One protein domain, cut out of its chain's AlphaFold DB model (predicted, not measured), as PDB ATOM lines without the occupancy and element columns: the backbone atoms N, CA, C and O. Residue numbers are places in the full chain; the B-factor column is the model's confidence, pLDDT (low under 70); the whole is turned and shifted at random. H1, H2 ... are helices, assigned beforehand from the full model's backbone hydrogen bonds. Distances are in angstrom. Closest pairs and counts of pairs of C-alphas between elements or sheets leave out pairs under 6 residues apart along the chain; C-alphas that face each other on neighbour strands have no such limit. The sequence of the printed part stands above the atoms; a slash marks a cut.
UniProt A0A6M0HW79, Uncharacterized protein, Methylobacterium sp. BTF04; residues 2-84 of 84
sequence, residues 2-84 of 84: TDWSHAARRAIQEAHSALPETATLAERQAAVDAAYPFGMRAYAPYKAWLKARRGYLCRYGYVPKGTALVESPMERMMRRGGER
ATOM      1  N   THR A   2      37.082 -21.659  67.773       56.28
ATOM      2  CA  THR A   2      37.226 -20.485  66.900       56.28
ATOM      3  C   THR A   2      36.277 -20.640  65.716       56.28
ATOM      4  O   THR A   2      36.590 -21.329  64.747       56.28
ATOM      5  N   ASP A   3      35.075 -20.075  65.818       83.94
ATOM      6  CA  ASP A   3      34.096 -20.168  64.739       83.94
ATOM      7  C   ASP A   3      34.455 -19.166  63.636       83.94
ATOM      8  O   ASP A   3      34.269 -17.953  63.771       83.94
ATOM      9  N   TRP A   4      35.000 -19.679  62.533       83.94
ATOM     10  CA  TRP A   4      35.364 -18.880  61.360       83.94
ATOM     11  C   TRP A   4      34.188 -18.042  60.836       83.94
ATOM     12  O   TRP A   4      34.398 -16.953  60.305       83.94
ATOM     13  N   SER A   5      32.946 -18.504  61.023       82.31
ATOM     14  CA  SER A   5      31.747 -17.759  60.623       82.31
ATOM     15  C   SER A   5      31.477 -16.579  61.554       82.31
ATOM     16  O   SER A   5      31.054 -15.522  61.086       82.31
ATOM     17  N   HIS A   6      31.717 -16.739  62.858       86.06
ATOM     18  CA  HIS A   6      31.608 -15.652  63.830       86.06
ATOM     19  C   HIS A   6      32.669 -14.575  63.572       86.06
ATOM     20  O   HIS A   6      32.330 -13.398  63.465       86.06
ATOM     21  N   ALA A   7      33.930 -14.976  63.384       86.81
ATOM     22  CA  ALA A   7      35.010 -14.048  63.052       86.81
ATOM     23  C   ALA A   7      34.748 -13.311  61.722       86.81
ATOM     24  O   ALA A   7      34.913 -12.096  61.649       86.81
ATOM     25  N   ALA A   8      34.240 -14.012  60.700       88.12
ATOM     26  CA  ALA A   8      33.856 -13.391  59.433       88.12
ATOM     27  C   ALA A   8      32.733 -12.355  59.602       88.12
ATOM     28  O   ALA A   8      32.809 -11.256  59.062       88.12
ATOM     29  N   ARG A   9      31.684 -12.693  60.364       87.38
ATOM     30  CA  ARG A   9      30.568 -11.778  60.645       87.38
ATOM     31  C   ARG A   9      31.019 -10.529  61.388       87.38
ATOM     32  O   ARG A   9      30.550  -9.447  61.053       87.38
ATOM     33  N   ARG A  10      31.909 -10.688  62.368       90.31
ATOM     34  CA  ARG A  10      32.452  -9.574  63.145       90.31
ATOM     35  C   ARG A  10      33.217  -8.600  62.249       90.31
ATOM     36  O   ARG A  10      32.861  -7.431  62.212       90.31
ATOM     37  N   ALA A  11      34.146  -9.101  61.435       90.19
ATOM     38  CA  ALA A  11      34.895  -8.267  60.495       90.19
ATOM     39  C   ALA A  11      33.987  -7.563  59.464       90.19
ATOM     40  O   ALA A  11      34.205  -6.398  59.141       90.19
ATOM     41  N   ILE A  12      32.912  -8.215  58.997       89.81
ATOM     42  CA  ILE A  12      31.911  -7.566  58.129       89.81
ATOM     43  C   ILE A  12      31.156  -6.447  58.866       89.81
ATOM     44  O   ILE A  12      30.869  -5.420  58.256       89.81
ATOM     45  N   GLN A  13      30.817  -6.618  60.147       89.94
ATOM     46  CA  GLN A  13      30.161  -5.562  60.928       89.94
ATOM     47  C   GLN A  13      31.084  -4.380  61.223       89.94
ATOM     48  O   GLN A  13      30.632  -3.236  61.172       89.94
ATOM     49  N   GLU A  14      32.361  -4.637  61.490       90.62
ATOM     50  CA  GLU A  14      33.363  -3.582  61.656       90.62
ATOM     51  C   GLU A  14      33.526  -2.796  60.347       90.62
ATOM     52  O   GLU A  14      33.424  -1.570  60.351       90.62
ATOM     53  N   ALA A  15      33.627  -3.492  59.209       90.56
ATOM     54  CA  ALA A  15      33.635  -2.861  57.890       90.56
ATOM     55  C   ALA A  15      32.345  -2.074  57.603       90.56
ATOM     56  O   ALA A  15      32.397  -0.995  57.024       90.56
ATOM     57  N   HIS A  16      31.184  -2.593  58.015       88.62
ATOM     58  CA  HIS A  16      29.903  -1.904  57.864       88.62
ATOM     59  C   HIS A  16      29.826  -0.625  58.698       88.62
ATOM     60  O   HIS A  16      29.343   0.380  58.190       88.62
ATOM     61  N   SER A  17      30.322  -0.650  59.936       88.75
ATOM     62  CA  SER A  17      30.319   0.523  60.822       88.75
ATOM     63  C   SER A  17      31.235   1.635  60.311       88.75
ATOM     64  O   SER A  17      30.992   2.805  60.586       88.75
ATOM     65  N   ALA A  18      32.271   1.280  59.547       87.44
ATOM     66  CA  ALA A  18      33.157   2.235  58.887       87.44
ATOM     67  C   ALA A  18      32.585   2.805  57.572       87.44
ATOM     68  O   ALA A  18      33.174   3.720  56.999       87.44
ATOM     69  N   LEU A  19      31.470   2.266  57.064       86.38
ATOM     70  CA  LEU A  19      30.864   2.699  55.807       86.38
ATOM     71  C   LEU A  19      29.744   3.721  56.043       86.38
ATOM     72  O   LEU A  19      28.892   3.499  56.904       86.38
ATOM     73  N   PRO A  20      29.663   4.787  55.226       83.75
ATOM     74  CA  PRO A  20      28.523   5.692  55.257       83.75
ATOM     75  C   PRO A  20      27.245   4.984  54.786       83.75
ATOM     76  O   PRO A  20      27.272   4.080  53.948       83.75
ATOM     77  N   GLU A  21      26.089   5.415  55.294       80.75
ATOM     78  CA  GLU A  21      24.792   4.814  54.947       80.75
ATOM     79  C   GLU A  21      24.461   4.949  53.453       80.75
ATOM     80  O   GLU A  21      23.848   4.055  52.863       80.75
ATOM     81  N   THR A  22      24.963   6.010  52.820       84.44
ATOM     82  CA  THR A  22      24.850   6.290  51.383       84.44
ATOM     83  C   THR A  22      25.790   5.451  50.513       84.44
ATOM     84  O   THR A  22      25.717   5.556  49.289       84.44
ATOM     85  N   ALA A  23      26.662   4.623  51.106       84.50
ATOM     86  CA  ALA A  23      27.612   3.807  50.358       84.50
ATOM     87  C   ALA A  23      26.890   2.875  49.380       84.50
ATOM     88  O   ALA A  23      25.973   2.123  49.747       84.50
ATOM     89  N   THR A  24      27.360   2.884  48.139       87.50
ATOM     90  CA  THR A  24      26.849   2.028  47.072       87.50
ATOM     91  C   THR A  24      27.187   0.558  47.333       87.50
ATOM     92  O   THR A  24      28.078   0.216  48.116       87.50
ATOM     93  N   LEU A  25      26.497  -0.360  46.647       85.31
ATOM     94  CA  LEU A  25      26.782  -1.792  46.774       85.31
ATOM     95  C   LEU A  25      28.241  -2.132  46.420       85.31
ATOM     96  O   LEU A  25      28.832  -3.011  47.047       85.31
ATOM     97  N   ALA A  26      28.819  -1.435  45.437       84.31
ATOM     98  CA  ALA A  26      30.205  -1.621  45.020       84.31
ATOM     99  C   ALA A  26      31.189  -1.218  46.128       84.31
ATOM    100  O   ALA A  26      32.093  -1.988  46.451       84.31
ATOM    101  N   GLU A  27      30.965  -0.074  46.776       87.44
ATOM    102  CA  GLU A  27      31.788   0.393  47.900       87.44
ATOM    103  C   GLU A  27      31.668  -0.529  49.110       87.44
ATOM    104  O   GLU A  27      32.675  -0.941  49.684       87.44
ATOM    105  N   ARG A  28      30.441  -0.955  49.440       88.81
ATOM    106  CA  ARG A  28      30.200  -1.957  50.490       88.81
ATOM    107  C   ARG A  28      30.956  -3.249  50.205       88.81
ATOM    108  O   ARG A  28      31.490  -3.875  51.115       88.81
ATOM    109  N   GLN A  29      31.004  -3.659  48.942       88.44
ATOM    110  CA  GLN A  29      31.684  -4.874  48.528       88.44
ATOM    111  C   GLN A  29      33.210  -4.749  48.621       88.44
ATOM    112  O   GLN A  29      33.847  -5.692  49.089       88.44
ATOM    113  N   ALA A  30      33.768  -3.603  48.224       88.62
ATOM    114  CA  ALA A  30      35.195  -3.308  48.318       88.62
ATOM    115  C   ALA A  30      35.664  -3.209  49.777       88.62
ATOM    116  O   ALA A  30      36.649  -3.842  50.146       88.62
ATOM    117  N   ALA A  31      34.921  -2.496  50.625       89.62
ATOM    118  CA  ALA A  31      35.242  -2.362  52.043       89.62
ATOM    119  C   ALA A  31      35.150  -3.696  52.791       89.62
ATOM    120  O   ALA A  31      36.022  -4.010  53.597       89.62
ATOM    121  N   VAL A  32      34.145  -4.525  52.482       88.56
ATOM    122  CA  VAL A  32      34.097  -5.889  53.016       88.56
ATOM    123  C   VAL A  32      35.312  -6.682  52.535       88.56
ATOM    124  O   VAL A  32      35.994  -7.257  53.369       88.56
ATOM    125  N   ASP A  33      35.636  -6.697  51.236       86.62
ATOM    126  CA  ASP A  33      36.785  -7.464  50.711       86.62
ATOM    127  C   ASP A  33      38.132  -7.041  51.328       86.62
ATOM    128  O   ASP A  33      38.967  -7.899  51.621       86.62
ATOM    129  N   ALA A  34      38.306  -5.741  51.591       87.44
ATOM    130  CA  ALA A  34      39.475  -5.182  52.268       87.44
ATOM    131  C   ALA A  34      39.562  -5.583  53.752       87.44
ATOM    132  O   ALA A  34      40.658  -5.742  54.281       87.44
ATOM    133  N   ALA A  35      38.425  -5.808  54.416       88.62
ATOM    134  CA  ALA A  35      38.355  -6.205  55.821       88.62
ATOM    135  C   ALA A  35      38.591  -7.709  56.066       88.62
ATOM    136  O   ALA A  35      38.332  -8.203  57.164       88.62
ATOM    137  N   TYR A  36      39.038  -8.468  55.061       84.94
ATOM    138  CA  TYR A  36      39.255  -9.911  55.176       84.94
ATOM    139  C   TYR A  36      40.315 -10.263  56.245       84.94
ATOM    140  O   TYR A  36      41.494  -9.965  56.048       84.94
ATOM    141  N   PRO A  37      39.953 -10.972  57.335       81.31
ATOM    142  CA  PRO A  37      40.845 -11.140  58.486       81.31
ATOM    143  C   PRO A  37      41.727 -12.400  58.435       81.31
ATOM    144  O   PRO A  37      42.598 -12.569  59.281       81.31
ATOM    145  N   PHE A  38      41.506 -13.321  57.489       77.94
ATOM    146  CA  PHE A  38      42.117 -14.664  57.532       77.94
ATOM    147  C   PHE A  38      43.377 -14.821  56.669       77.94
ATOM    148  O   PHE A  38      43.881 -15.933  56.518       77.94
ATOM    149  N   GLY A  39      43.899 -13.724  56.115       78.12
ATOM    150  CA  GLY A  39      45.144 -13.707  55.345       78.12
ATOM    151  C   GLY A  39      45.052 -14.513  54.048       78.12
ATOM    152  O   GLY A  39      44.645 -13.989  53.011       78.12
ATOM    153  N   MET A  40      45.424 -15.795  54.086       76.38
ATOM    154  CA  MET A  40      45.396 -16.656  52.904       76.38
ATOM    155  C   MET A  40      43.949 -17.016  52.534       76.38
ATOM    156  O   MET A  40      43.223 -17.636  53.310       76.38
ATOM    157  N   ARG A  41      43.536 -16.661  51.311       74.31
ATOM    158  CA  ARG A  41      42.198 -16.933  50.751       74.31
ATOM    159  C   ARG A  41      42.023 -18.410  50.367       74.31
ATOM    160  O   ARG A  41      41.744 -18.730  49.216       74.31
ATOM    161  N   ALA A  42      42.206 -19.321  51.319       71.75
ATOM    162  CA  ALA A  42      42.176 -20.761  51.084       71.75
ATOM    163  C   ALA A  42      41.318 -21.517  52.121       71.75
ATOM    164  O   ALA A  42      41.090 -21.057  53.241       71.75
ATOM    165  N   TYR A  43      40.838 -22.703  51.730       78.44
ATOM    166  CA  TYR A  43      40.182 -23.693  52.601       78.44
ATOM    167  C   TYR A  43      38.895 -23.215  53.322       78.44
ATOM    168  O   TYR A  43      38.091 -22.448  52.786       78.44
ATOM    169  N   ALA A  44      38.639 -23.761  54.516       78.06
ATOM    170  CA  ALA A  44      37.457 -23.515  55.337       78.06
ATOM    171  C   ALA A  44      37.212 -22.037  55.728       78.06
ATOM    172  O   ALA A  44      36.059 -21.608  55.606       78.06
ATOM    173  N   PRO A  45      38.217 -21.227  56.135       79.31
ATOM    174  CA  PRO A  45      37.964 -19.843  56.551       79.31
ATOM    175  C   PRO A  45      37.501 -18.964  55.385       79.31
ATOM    176  O   PRO A  45      36.596 -18.143  55.540       79.31
ATOM    177  N   TYR A  46      38.036 -19.186  54.183       83.25
ATOM    178  CA  TYR A  46      37.591 -18.474  52.987       83.25
ATOM    179  C   TYR A  46      36.145 -18.826  52.597       83.25
ATOM    180  O   TYR A  46      35.353 -17.938  52.283       83.25
ATOM    181  N   LYS A  47      35.742 -20.101  52.696       83.62
ATOM    182  CA  LYS A  47      34.342 -20.504  52.457       83.62
ATOM    183  C   LYS A  47      33.377 -19.882  53.473       83.62
ATOM    184  O   LYS A  47      32.302 -19.421  53.083       83.62
ATOM    185  N   ALA A  48      33.758 -19.842  54.752       87.31
ATOM    186  CA  ALA A  48      32.965 -19.198  55.800       87.31
ATOM    187  C   ALA A  48      32.793 -17.693  55.528       87.31
ATOM    188  O   ALA A  48      31.677 -17.172  55.589       87.31
ATOM    189  N   TRP A  49      33.877 -17.028  55.123       88.38
ATOM    190  CA  TRP A  49      33.868 -15.631  54.705       88.38
ATOM    191  C   TRP A  49      32.925 -15.366  53.527       88.38
ATOM    192  O   TRP A  49      32.060 -14.498  53.614       88.38
ATOM    193  N   LEU A  50      33.018 -16.152  52.448       86.69
ATOM    194  CA  LEU A  50      32.148 -16.005  51.277       86.69
ATOM    195  C   LEU A  50      30.662 -16.165  51.628       86.69
ATOM    196  O   LEU A  50      29.822 -15.423  51.113       86.69
ATOM    197  N   LYS A  51      30.329 -17.103  52.526       87.12
ATOM    198  CA  LYS A  51      28.954 -17.315  53.002       87.12
ATOM    199  C   LYS A  51      28.438 -16.107  53.789       87.12
ATOM    200  O   LYS A  51      27.327 -15.646  53.526       87.12
ATOM    201  N   ALA A  52      29.245 -15.573  54.707       89.06
ATOM    202  CA  ALA A  52      28.894 -14.392  55.493       89.06
ATOM    203  C   ALA A  52      28.767 -13.137  54.609       89.06
ATOM    204  O   ALA A  52      27.754 -12.437  54.675       89.06
ATOM    205  N   ARG A  53      29.733 -12.916  53.705       89.44
ATOM    206  CA  ARG A  53      29.738 -11.829  52.715       89.44
ATOM    207  C   ARG A  53      28.487 -11.862  51.846       89.44
ATOM    208  O   ARG A  53      27.832 -10.839  51.685       89.44
ATOM    209  N   ARG A  54      28.116 -13.032  51.313       86.94
ATOM    210  CA  ARG A  54      26.893 -13.190  50.509       86.94
ATOM    211  C   ARG A  54      25.644 -12.836  51.314       86.94
ATOM    212  O   ARG A  54      24.822 -12.072  50.826       86.94
ATOM    213  N   GLY A  55      25.512 -13.357  52.535       86.62
ATOM    214  CA  GLY A  55      24.351 -13.080  53.385       86.62
ATOM    215  C   GLY A  55      24.193 -11.597  53.732       86.62
ATOM    216  O   GLY A  55      23.075 -11.091  53.741       86.62
ATOM    217  N   TYR A  56      25.304 -10.897  53.972       88.38
ATOM    218  CA  TYR A  56      25.304  -9.453  54.209       88.38
ATOM    219  C   TYR A  56      24.947  -8.671  52.940       88.38
ATOM    220  O   TYR A  56      23.994  -7.899  52.942       88.38
ATOM    221  N   LEU A  57      25.654  -8.915  51.834       86.88
ATOM    222  CA  LEU A  57      25.462  -8.166  50.593       86.88
ATOM    223  C   LEU A  57      24.070  -8.381  49.975       86.88
ATOM    224  O   LEU A  57      23.530  -7.451  49.382       86.88
ATOM    225  N   CYS A  58      23.461  -9.566  50.125       87.50
ATOM    226  CA  CYS A  58      22.097  -9.813  49.640       87.50
ATOM    227  C   CYS A  58      21.062  -8.870  50.274       87.50
ATOM    228  O   CYS A  58      20.081  -8.539  49.616       87.50
ATOM    229  N   ARG A  59      21.288  -8.377  51.503       85.88
ATOM    230  CA  ARG A  59      20.409  -7.375  52.140       85.88
ATOM    231  C   ARG A  59      20.438  -6.019  51.433       85.88
ATOM    232  O   ARG A  59      19.481  -5.267  51.538       85.88
ATOM    233  N   TYR A  60      21.517  -5.731  50.707       84.19
ATOM    234  CA  TYR A  60      21.731  -4.484  49.968       84.19
ATOM    235  C   TYR A  60      21.558  -4.664  48.451       84.19
ATOM    236  O   TYR A  60      22.050  -3.852  47.673       84.19
ATOM    237  N   GLY A  61      20.900  -5.744  48.014       82.19
ATOM    238  CA  GLY A  61      20.596  -5.979  46.599       82.19
ATOM    239  C   GLY A  61      21.663  -6.748  45.815       82.19
ATOM    240  O   GLY A  61      21.594  -6.808  44.590       82.19
ATOM    241  N   TYR A  62      22.647  -7.373  46.473       82.12
ATOM    242  CA  TYR A  62      23.581  -8.254  45.766       82.12
ATOM    243  C   TYR A  62      22.904  -9.538  45.299       82.12
ATOM    244  O   TYR A  62      22.500 -10.381  46.106       82.12
ATOM    245  N   VAL A  63      22.885  -9.723  43.982       77.25
ATOM    246  CA  VAL A  63      22.486 -10.973  43.343       77.25
ATOM    247  C   VAL A  63      23.754 -11.768  43.015       77.25
ATOM    248  O   VAL A  63      24.574 -11.323  42.209       77.25
ATOM    249  N   PRO A  64      23.975 -12.938  43.639       69.56
ATOM    250  CA  PRO A  64      25.118 -13.773  43.302       69.56
ATOM    251  C   PRO A  64      25.011 -14.230  41.840       69.56
ATOM    252  O   PRO A  64      23.982 -14.759  41.424       69.56
ATOM    253  N   LYS A  65      26.103 -14.098  41.075       64.44
ATOM    254  CA  LYS A  65      26.171 -14.457  39.640       64.44
ATOM    255  C   LYS A  65      25.847 -15.930  39.307       64.44
ATOM    256  O   LYS A  65      25.793 -16.278  38.138       64.44
ATOM    257  N   GLY A  66      25.612 -16.783  40.307       57.38
ATOM    258  CA  GLY A  66      25.196 -18.183  40.143       57.38
ATOM    259  C   GLY A  66      23.696 -18.444  40.331       57.38
ATOM    260  O   GLY A  66      23.303 -19.602  40.371       57.38
ATOM    261  N   THR A  67      22.866 -17.411  40.509       50.56
ATOM    262  CA  THR A  67      21.390 -17.543  40.551       50.56
ATOM    263  C   THR A  67      20.730 -17.060  39.259       50.56
ATOM    264  O   THR A  67      19.509 -17.057  39.154       50.56
ATOM    265  N   ALA A  68      21.518 -16.720  38.234       47.66
ATOM    266  CA  ALA A  68      21.019 -16.905  36.881       47.66
ATOM    267  C   ALA A  68      20.728 -18.402  36.767       47.66
ATOM    268  O   ALA A  68      21.646 -19.205  36.928       47.66
ATOM    269  N   LEU A  69      19.451 -18.750  36.623       53.88
ATOM    270  CA  LEU A  69      18.952 -20.092  36.361       53.88
ATOM    271  C   LEU A  69      19.654 -20.622  35.103       53.88
ATOM    272  O   LEU A  69      19.137 -20.534  33.995       53.88
ATOM    273  N   VAL A  70      20.883 -21.113  35.247       51.06
ATOM    274  CA  VAL A  70      21.477 -22.010  34.272       51.06
ATOM    275  C   VAL A  70      20.590 -23.229  34.373       51.06
ATOM    276  O   VAL A  70      20.648 -23.931  35.380       51.06
ATOM    277  N   GLU A  71      19.716 -23.397  33.379       51.69
ATOM    278  CA  GLU A  71      18.898 -24.593  33.214       51.69
ATOM    279  C   GLU A  71      19.725 -25.801  33.634       51.69
ATOM    280  O   GLU A  71      20.816 -26.034  33.090       51.69
ATOM    281  N   SER A  72      19.234 -26.524  34.642       59.97
ATOM    282  CA  SER A  72      19.889 -27.739  35.102       59.97
ATOM    283  C   SER A  72      20.144 -28.625  33.877       59.97
ATOM    284  O   SER A  72      19.280 -28.709  33.001       59.97
ATOM    285  N   PRO A  73      21.296 -29.312  33.771       57.59
ATOM    286  CA  PRO A  73      21.571 -30.229  32.661       57.59
ATOM    287  C   PRO A  73      20.423 -31.220  32.395       57.59
ATOM    288  O   PRO A  73      20.192 -31.615  31.256       57.59
ATOM    289  N   MET A  74      19.663 -31.543  33.444       55.78
ATOM    290  CA  MET A  74      18.442 -32.342  33.412       55.78
ATOM    291  C   MET A  74      17.261 -31.641  32.708       55.78
ATOM    292  O   MET A  74      16.633 -32.252  31.851       55.78
ATOM    293  N   GLU A  75      17.018 -30.352  32.965       64.62
ATOM    294  CA  GLU A  75      15.997 -29.530  32.284       64.62
ATOM    295  C   GLU A  75      16.275 -29.435  30.773       64.62
ATOM    296  O   GLU A  75      15.381 -29.566  29.936       64.62
ATOM    297  N   ARG A  76      17.559 -29.289  30.416       64.19
ATOM    298  CA  ARG A  76      18.020 -29.283  29.021       64.19
ATOM    299  C   ARG A  76      17.825 -30.639  28.335       64.19
ATOM    300  O   ARG A  76      17.534 -30.670  27.139       64.19
ATOM    301  N   MET A  77      17.980 -31.746  29.065       63.59
ATOM    302  CA  MET A  77      17.712 -33.091  28.540       63.59
ATOM    303  C   MET A  77      16.213 -33.357  28.375       63.59
ATOM    304  O   MET A  77      15.818 -33.906  27.351       63.59
ATOM    305  N   MET A  78      15.376 -32.920  29.322       68.75
ATOM    306  CA  MET A  78      13.922 -33.116  29.263       68.75
ATOM    307  C   MET A  78      13.259 -32.373  28.093       68.75
ATOM    308  O   MET A  78      12.282 -32.872  27.546       68.75
ATOM    309  N   ARG A  79      13.810 -31.236  27.641       65.00
ATOM    310  CA  ARG A  79      13.341 -30.558  26.416       65.00
ATOM    311  C   ARG A  79      13.774 -31.270  25.128       65.00
ATOM    312  O   ARG A  79      13.040 -31.254  24.151       65.00
ATOM    313  N   ARG A  80      14.966 -31.881  25.111       59.97
ATOM    314  CA  ARG A  80      15.542 -32.536  23.919       59.97
ATOM    315  C   ARG A  80      15.007 -33.957  23.684       59.97
ATOM    316  O   ARG A  80      15.116 -34.462  22.576       59.97
ATOM    317  N   GLY A  81      14.455 -34.611  24.705       58.22
ATOM    318  CA  GLY A  81      13.975 -35.996  24.616       58.22
ATOM    319  C   GLY A  81      12.555 -36.183  24.064       58.22
ATOM    320  O   GLY A  81      12.120 -37.321  23.947       58.22
ATOM    321  N   GLY A  82      11.830 -35.100  23.763       54.62
ATOM    322  CA  GLY A  82      10.424 -35.137  23.336       54.62
ATOM    323  C   GLY A  82      10.188 -35.079  21.824       54.62
ATOM    324  O   GLY A  82       9.046 -34.910  21.413       54.62
ATOM    325  N   GLU A  83      11.232 -35.183  21.001       55.38
ATOM    326  CA  GLU A  83      11.113 -35.248  19.539       55.38
ATOM    327  C   GLU A  83      11.465 -36.657  19.054       55.38
ATOM    328  O   GLU A  83      12.598 -36.925  18.646       55.38
ATOM    329  N   ARG A  84      10.501 -37.581  19.118       48.59
ATOM    330  CA  ARG A  84      10.476 -38.727  18.207       48.59
ATOM    331  C   ARG A  84       9.075 -39.271  17.992       48.59
ATOM    332  O   ARG A  84       8.347 -39.411  18.995       48.59
TER     333      ARG A  84
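This is residues 2 to 84 of the 84 residues of an uncharacterized protein of Methylobacterium sp. BTF04 (UniProt A0A6M0HW79). What stands out? Three helices, H1, H2 and H3, pack into a small compact body, and residues 65 to 84 stick out from it as a long tail bearing H4. What is printed? There are 83 residues with four named helices, H1 to H4 in order, and no named strand: all helix. The whole is only just extended, close to loose: radius of gyration of the C-alphas 18.0 A, spans 62 by 33 by 17 A.

Where are the first helices? H1, residues 4 to 17, spans 20.1 A from C-alpha 4 at (35.364, -18.880, 61.360). H2 is residues 25 to 34, 14.2 A, and H3 residues 43 to 58, 23.0 A. Where is the last? H4, residues 73 to 80, spans 10.9 A to C-alpha 80 at (15.542, -32.536, 23.919).

What does H1 touch? H1 touches H3 at a steep tilt of 41 degrees, the same way; the closest C-alphas, of Ser 5 and Ala 48, are 5.2 A apart. With residues 11 to 16 alone it touches H2, closest C-alphas Ala 15 and Val 32, 5.8 A. And the others? H2 and H3 form a hairpin, at a shallow tilt of 24 degrees, opposite ways; H4 touches no helix. Every O i to N i+4 pair is within hydrogen-bond range in H1, H2, H3 and H4.

How large is it? The two C-alphas farthest apart, of Ala 18 and Arg 84, are 62.0 A apart. Is it continuous and sure? The printed part has no cut, and the link from H3 to H4 is long. Residue 2 and residues 64 to 84 have pLDDT under 70.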